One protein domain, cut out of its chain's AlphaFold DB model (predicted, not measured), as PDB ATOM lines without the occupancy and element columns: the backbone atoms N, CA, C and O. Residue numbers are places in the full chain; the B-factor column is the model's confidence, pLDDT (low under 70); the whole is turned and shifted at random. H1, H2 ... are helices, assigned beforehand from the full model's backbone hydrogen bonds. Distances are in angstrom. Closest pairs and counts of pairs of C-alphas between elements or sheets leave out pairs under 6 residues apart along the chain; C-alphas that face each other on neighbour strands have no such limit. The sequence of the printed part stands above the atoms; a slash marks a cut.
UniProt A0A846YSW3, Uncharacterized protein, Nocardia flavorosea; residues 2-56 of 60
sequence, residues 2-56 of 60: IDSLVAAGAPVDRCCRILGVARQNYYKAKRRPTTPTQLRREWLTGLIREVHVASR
ATOM      1  N   ILE A   2     155.379 129.634 115.265       93.81
ATOM      2  CA  ILE A   2     155.509 128.530 114.287       93.81
ATOM      3  C   ILE A   2     156.339 128.973 113.071       93.81
ATOM      4  O   ILE A   2     157.256 128.263 112.682       93.81
ATOM      5  N   ASP A   3     156.092 130.169 112.527       95.06
ATOM      6  CA  ASP A   3     156.827 130.652 111.347       95.06
ATOM      7  C   ASP A   3     158.331 130.836 111.588       95.06
ATOM      8  O   ASP A   3     159.119 130.563 110.691       95.06
ATOM      9  N   SER A   4     158.751 131.218 112.799       95.94
ATOM     10  CA  SER A   4     160.176 131.332 113.136       95.94
ATOM     11  C   SER A   4     160.859 129.965 113.212       95.94
ATOM     12  O   SER A   4     161.987 129.821 112.759       95.94
ATOM     13  N   LEU A   5     160.168 128.941 113.726       95.38
ATOM     14  CA  LEU A   5     160.680 127.567 113.729       95.38
ATOM     15  C   LEU A   5     160.770 127.000 112.308       95.38
ATOM     16  O   LEU A   5     161.736 126.324 111.970       95.38
ATOM     17  N   VAL A   6     159.782 127.308 111.465       95.31
ATOM     18  CA  VAL A   6     159.778 126.904 110.052       95.31
ATOM     19  C   VAL A   6     160.904 127.588 109.280       95.31
ATOM     20  O   VAL A   6     161.582 126.928 108.499       95.31
ATOM     21  N   ALA A   7     161.161 128.873 109.538       96.31
ATOM     22  CA  ALA A   7     162.304 129.587 108.970       96.31
ATOM     23  C   ALA A   7     163.653 128.978 109.399       96.31
ATOM     24  O   ALA A   7     164.603 128.997 108.625       96.31
ATOM     25  N   ALA A   8     163.719 128.376 110.591       96.56
ATOM     26  CA  ALA A   8     164.874 127.621 111.077       96.56
ATOM     27  C   ALA A   8     164.943 126.165 110.553       96.56
ATOM     28  O   ALA A   8     165.781 125.389 111.004       96.56
ATOM     29  N   GLY A   9     164.065 125.772 109.621       96.38
ATOM     30  CA  GLY A   9     164.066 124.451 108.983       96.38
ATOM     31  C   GLY A   9     163.209 123.387 109.678       96.38
ATOM     32  O   GLY A   9     163.193 122.234 109.245       96.38
ATOM     33  N   ALA A  10     162.468 123.733 110.734       96.38
ATOM     34  CA  ALA A  10     161.593 122.774 111.398       96.38
ATOM     35  C   ALA A  10     160.312 122.506 110.577       96.38
ATOM     36  O   ALA A  10     159.681 123.442 110.075       96.38
ATOM     37  N   PRO A  11     159.855 121.244 110.470       96.81
ATOM     38  CA  PRO A  11     158.638 120.934 109.733       96.81
ATOM     39  C   PRO A  11     157.397 121.459 110.467       96.81
ATOM     40  O   PRO A  11     157.222 121.226 111.667       96.81
ATOM     41  N   VAL A  12     156.494 122.108 109.720       96.19
ATOM     42  CA  VAL A  12     155.251 122.723 110.234       96.19
ATOM     43  C   VAL A  12     154.446 121.751 111.099       96.19
ATOM     44  O   VAL A  12     153.976 122.134 112.167       96.19
ATOM     45  N   ASP A  13     154.318 120.493 110.669       96.56
ATOM     46  CA  ASP A  13     153.544 119.465 111.377       96.56
ATOM     47  C   ASP A  13     154.092 119.165 112.773       96.56
ATOM     48  O   ASP A  13     153.329 119.064 113.737       96.56
ATOM     49  N   ARG A  14     155.422 119.083 112.904       97.00
ATOM     50  CA  ARG A  14     156.080 118.872 114.196       97.00
ATOM     51  C   ARG A  14     155.877 120.088 115.097       97.00
ATOM     52  O   ARG A  14     155.520 119.917 116.259       97.00
ATOM     53  N   CYS A  15     156.035 121.297 114.559       96.94
ATOM     54  CA  CYS A  15     155.819 122.539 115.305       96.94
ATOM     55  C   CYS A  15     154.372 122.666 115.799       96.94
ATOM     56  O   CYS A  15     154.147 122.973 116.965       96.94
ATOM     57  N   CYS A  16     153.392 122.387 114.934       96.81
ATOM     58  CA  CYS A  16     151.970 122.413 115.277       96.81
ATOM     59  C   CYS A  16     151.648 121.409 116.391       96.81
ATOM     60  O   CYS A  16     150.990 121.765 117.363       96.81
ATOM     61  N   ARG A  17     152.174 120.180 116.290       96.62
ATOM     62  CA  ARG A  17     151.978 119.139 117.306       96.62
ATOM     63  C   ARG A  17     152.584 119.513 118.657       96.62
ATOM     64  O   ARG A  17     151.907 119.372 119.667       96.62
ATOM     65  N   ILE A  18     153.829 119.993 118.676       96.50
ATOM     66  CA  ILE A  18     154.524 120.380 119.916       96.50
ATOM     67  C   ILE A  18     153.822 121.563 120.592       96.50
ATOM     68  O   ILE A  18     153.689 121.583 121.810       96.50
ATOM     69  N   LEU A  19     153.344 122.531 119.808       95.25
ATOM     70  CA  LEU A  19     152.697 123.741 120.322       95.25
ATOM     71  C   LEU A  19     151.187 123.578 120.557       95.25
ATOM     72  O   LEU A  19     150.520 124.556 120.887       95.25
ATOM     73  N   GLY A  20     150.629 122.378 120.361       96.38
ATOM     74  CA  GLY A  20     149.198 122.115 120.557       96.38
ATOM     75  C   GLY A  20     148.282 122.865 119.583       96.38
ATOM     76  O   GLY A  20     147.105 123.076 119.870       96.38
ATOM     77  N   VAL A  21     148.797 123.286 118.425       96.06
ATOM     78  CA  VAL A  21     148.033 124.010 117.405       96.06
ATOM     79  C   VAL A  21     147.545 123.027 116.349       96.06
ATOM     80  O   VAL A  21     148.335 122.328 115.718       96.06
ATOM     81  N   ALA A  22     146.240 123.007 116.082       96.88
ATOM     82  CA  ALA A  22     145.718 122.254 114.947       96.88
ATOM     83  C   ALA A  22     146.300 122.804 113.630       96.88
ATOM     84  O   ALA A  22     146.177 123.997 113.342       96.88
ATOM     85  N   ARG A  23     146.879 121.930 112.792       95.94
ATOM     86  CA  ARG A  23     147.494 122.306 111.501       95.94
ATOM     87  C   ARG A  23     146.553 123.149 110.631       95.94
ATOM     88  O   ARG A  23     146.973 124.135 110.029       95.94
ATOM     89  N   GLN A  24     145.269 122.790 110.593       96.50
ATOM     90  CA  GLN A  24     144.253 123.531 109.842       96.50
ATOM     91  C   GLN A  24     144.110 124.977 110.340       96.50
ATOM     92  O   GLN A  24     144.029 125.892 109.525       96.50
ATOM     93  N   ASN A  25     144.145 125.198 111.657       95.31
ATOM     94  CA  ASN A  25     144.053 126.533 112.248       95.31
ATOM     95  C   ASN A  25     145.292 127.373 111.937       95.31
ATOM     96  O   ASN A  25     145.144 128.556 111.632       95.31
ATOM     97  N   TYR A  26     146.486 126.768 111.935       95.44
ATOM     98  CA  TYR A  26     147.709 127.454 111.510       95.44
ATOM     99  C   TYR A  26     147.577 127.983 110.075       95.44
ATOM    100  O   TYR A  26     147.732 129.181 109.844       95.44
ATOM    101  N   TYR A  27     147.208 127.131 109.113       95.75
ATOM    102  CA  TYR A  27     147.053 127.579 107.726       95.75
ATOM    103  C   TYR A  27     145.857 128.513 107.524       95.75
ATOM    104  O   TYR A  27     145.940 129.423 106.701       95.75
ATOM    105  N   LYS A  28     144.766 128.341 108.281       95.75
ATOM    106  CA  LYS A  28     143.624 129.266 108.272       95.75
ATOM    107  C   LYS A  28     144.048 130.662 108.722       95.75
ATOM    108  O   LYS A  28     143.691 131.632 108.067       95.75
ATOM    109  N   ALA A  29     144.824 130.761 109.800       92.06
ATOM    110  CA  ALA A  29     145.373 132.028 110.268       92.06
ATOM    111  C   ALA A  29     146.366 132.615 109.255       92.06
ATOM    112  O   ALA A  29     146.256 133.786 108.915       92.06
ATOM    113  N   LYS A  30     147.267 131.791 108.706       92.50
ATOM    114  CA  LYS A  30     148.279 132.216 107.727       92.50
ATOM    115  C   LYS A  30     147.685 132.750 106.422       92.50
ATOM    116  O   LYS A  30     148.248 133.651 105.817       92.50
ATOM    117  N   ARG A  31     146.565 132.181 105.972       94.44
ATOM    118  CA  ARG A  31     145.854 132.605 104.754       94.44
ATOM    119  C   ARG A  31     144.852 133.727 105.003       94.44
ATOM    120  O   ARG A  31     144.264 134.221 104.045       94.44
ATOM    121  N   ARG A  32     144.588 134.083 106.263       92.25
ATOM    122  CA  ARG A  32     143.590 135.097 106.589       92.25
ATOM    123  C   ARG A  32     144.112 136.459 106.120       92.25
ATOM    124  O   ARG A  32     145.148 136.888 106.625       92.25
ATOM    125  N   PRO A  33     143.417 137.147 105.199       91.44
ATOM    126  CA  PRO A  33     143.798 138.499 104.825       91.44
ATOM    127  C   PRO A  33     143.634 139.435 106.025       91.44
ATOM    128  O   PRO A  33     142.777 139.207 106.890       91.44
ATOM    129  N   THR A  34     144.438 140.497 106.062       90.94
ATOM    130  CA  THR A  34     144.317 141.534 107.087       90.94
ATOM    131  C   THR A  34     142.918 142.129 107.037       90.94
ATOM    132  O   THR A  34     142.472 142.656 106.020       90.94
ATOM    133  N   THR A  35     142.197 142.011 108.146       93.38
ATOM    134  CA  THR A  35     140.845 142.562 108.259       93.38
ATOM    135  C   THR A  35     140.894 144.064 108.555       93.38
ATOM    136  O   THR A  35     141.848 144.523 109.189       93.38
ATOM    137  N   PRO A  36     139.849 144.840 108.211       94.44
ATOM    138  CA  PRO A  36     139.782 146.265 108.553       94.44
ATOM    139  C   PRO A  36     139.982 146.543 110.051       94.44
ATOM    140  O   PRO A  36     140.634 147.509 110.439       94.44
ATOM    141  N   THR A  37     139.475 145.660 110.918       95.38
ATOM    142  CA  THR A  37     139.675 145.756 112.370       95.38
ATOM    143  C   THR A  37     141.131 145.540 112.776       95.38
ATOM    144  O   THR A  37     141.610 146.231 113.671       95.38
ATOM    145  N   GLN A  38     141.837 144.596 112.147       93.69
ATOM    146  CA  GLN A  38     143.265 144.385 112.408       93.69
ATOM    147  C   GLN A  38     144.081 145.592 111.961       93.69
ATOM    148  O   GLN A  38     144.850 146.105 112.765       93.69
ATOM    149  N   LEU A  39     143.816 146.116 110.762       95.44
ATOM    150  CA  LEU A  39     144.481 147.317 110.260       95.44
ATOM    151  C   LEU A  39     144.288 148.508 111.210       95.44
ATOM    152  O   LEU A  39     145.244 149.186 111.581       95.44
ATOM    153  N   ARG A  40     143.055 148.722 111.685       96.62
ATOM    154  CA  ARG A  40     142.760 149.768 112.671       96.62
ATOM    155  C   ARG A  40     143.528 149.568 113.980       96.62
ATOM    156  O   ARG A  40     144.007 150.541 114.554       96.62
ATOM    157  N   ARG A  41     143.625 148.329 114.474       96.25
ATOM    158  CA  ARG A  41     144.370 148.010 115.704       96.25
ATOM    159  C   ARG A  41     145.868 148.234 115.534       96.25
ATOM    160  O   ARG A  41     146.487 148.770 116.445       96.25
ATOM    161  N   GLU A  42     146.435 147.851 114.396       95.69
ATOM    162  CA  GLU A  42     147.848 148.075 114.071       95.69
ATOM    163  C   GLU A  42     148.168 149.571 114.045       95.69
ATOM    164  O   GLU A  42     149.095 150.008 114.726       95.69
ATOM    165  N   TRP A  43     147.332 150.365 113.369       96.56
ATOM    166  CA  TRP A  43     147.478 151.820 113.331       96.56
ATOM    167  C   TRP A  43     147.373 152.454 114.724       96.56
ATOM    168  O   TRP A  43     148.249 153.214 115.132       96.56
ATOM    169  N   LEU A  44     146.349 152.081 115.500       97.31
ATOM    170  CA  LEU A  44     146.161 152.591 116.859       97.31
ATOM    171  C   LEU A  44     147.330 152.215 117.781       97.31
ATOM    172  O   LEU A  44     147.754 153.024 118.598       97.31
ATOM    173  N   THR A  45     147.870 151.003 117.640       96.06
ATOM    174  CA  THR A  45     149.033 150.553 118.419       96.06
ATOM    175  C   THR A  45     150.266 151.403 118.112       96.06
ATOM    176  O   THR A  45     151.024 151.715 119.029       96.06
ATOM    177  N   GLY A  46     150.461 151.796 116.849       95.38
ATOM    178  CA  GLY A  46     151.515 152.734 116.453       95.38
ATOM    179  C   GLY A  46     151.369 154.080 117.158       95.38
ATOM    180  O   GLY A  46     152.276 154.493 117.878       95.38
ATOM    181  N   LEU A  47     150.186 154.689 117.059       96.00
ATOM    182  CA  LEU A  47     149.889 155.974 117.699       96.00
ATOM    183  C   LEU A  47     150.085 155.930 119.223       96.00
ATOM    184  O   LEU A  47     150.689 156.827 119.804       96.00
ATOM    185  N   ILE A  48     149.607 154.868 119.881       94.69
ATOM    186  CA  ILE A  48     149.782 154.687 121.329       94.69
ATOM    187  C   ILE A  48     151.270 154.645 121.693       94.69
ATOM    188  O   ILE A  48     151.676 155.280 122.663       94.69
ATOM    189  N   ARG A  49     152.097 153.930 120.919       94.50
ATOM    190  CA  ARG A  49     153.547 153.865 121.162       94.50
ATOM    191  C   ARG A  49     154.216 155.225 120.997       94.50
ATOM    192  O   ARG A  49     155.041 155.582 121.832       94.50
ATOM    193  N   GLU A  50     153.855 155.981 119.964       95.06
ATOM    194  CA  GLU A  50     154.385 157.332 119.736       95.06
ATOM    195  C   GLU A  50     154.065 158.260 120.910       95.06
ATOM    196  O   GLU A  50     154.960 158.904 121.459       95.06
ATOM    197  N   VAL A  51     152.807 158.267 121.358       94.19
ATOM    198  CA  VAL A  51     152.369 159.068 122.509       94.19
ATOM    199  C   VAL A  51     153.061 158.622 123.798       94.19
ATOM    200  O   VAL A  51     153.501 159.468 124.578       94.19
ATOM    201  N   HIS A  52     153.197 157.314 124.026       94.31
ATOM    202  CA  HIS A  52     153.897 156.771 125.193       94.31
ATOM    203  C   HIS A  52     155.359 157.242 125.243       94.31
ATOM    204  O   HIS A  52     155.820 157.730 126.278       94.31
ATOM    205  N   VAL A  53     156.071 157.175 124.113       94.56
ATOM    206  CA  VAL A  53     157.460 157.649 123.995       94.56
ATOM    207  C   VAL A  53     157.550 159.164 124.187       94.56
ATOM    208  O   VAL A  53     158.381 159.625 124.970       94.56
ATOM    209  N   ALA A  54     156.669 159.944 123.553       93.19
ATOM    210  CA  ALA A  54     156.604 161.399 123.731       93.19
ATOM    211  C   ALA A  54     156.321 161.797 125.190       93.19
ATOM    212  O   ALA A  54     156.850 162.786 125.697       93.19
ATOM    213  N   SER A  55     155.555 160.971 125.901       91.44
ATOM    214  CA  SER A  55     155.266 161.132 127.328       91.44
ATOM    215  C   SER A  55     156.401 160.646 128.236       91.44
ATOM    216  O   SER A  55     156.204 160.548 129.447       91.44
ATOM    217  N   ARG A  56     157.584 160.315 127.694       90.56
ATOM    218  CA  ARG A  56     158.731 159.751 128.433       90.56
ATOM    219  C   ARG A  56     158.388 158.467 129.200       90.56
ATOM    220  O   ARG A  56     158.960 158.200 130.249       90.56
TER     221      ARG A  56
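Overview. This is residues 2 to 56 of the 60 residues of an uncharacterized protein of Nocardia flavorosea (UniProt A0A846YSW3). One long helix, H4, sticks out on a stretched link, residues 31 to 35, from a small head of three short helices, H1, H2 and H3. In the head H2 packs on both H1 and H3, while the space between the head and H4 is open. The printed part has 55 residues with four named helices, in the order H1, H2, H3, H4, and no named strand; the class is all helix. The whole is extended, with a radius of gyration of the C-alphas of 16.3 A, and elongated, spanning 44 by 26 by 18 A.

Along the chain. H4, residues 36 to 54, is the longest helix, 27.2 A from C-alpha 36 at (139.782, 146.265, 108.553) to C-alpha 54 at (156.604, 161.399, 123.731). H3 is residues 23 to 30, 10.6 A long. H2 is residues 12 to 18, 10.0 A long. H1 is residues 2 to 7, 8.7 A long, and begins with C-alpha 2 at (155.509, 128.530, 114.287).

Arrangement. H4 touches no helix and is apart from H1, H2 and H3. H3 touches H2, the closest C-alphas being those of Arg 23 and Cys 16, 5.9 A apart. Their lines stand at a steep tilt of 64 degrees, opposite ways. H2 touches H1, with the C-alphas of Cys 15 and Ile 2 closest at 6.1 A. They run opposite ways at a steep tilt of 47 degrees. H1 and H3 are apart, but only just, their closest C-alphas being 8.3 A apart. In H1, H2, H3 and H4 every O i to N i+4 pair is within hydrogen-bond range.

Size, cuts and confidence. The two C-alphas farthest apart, those of Asp 13 and Ser 55, are 44.6 A from each other. Residues 31 to 56, of which 36 to 54 belong to H4, stand free. The links H1 to H2, H2 to H3 and H3 to H4 are tight. The printed part has no cut. Its mean pLDDT is 95.1, and no printed residue of this model is under 70.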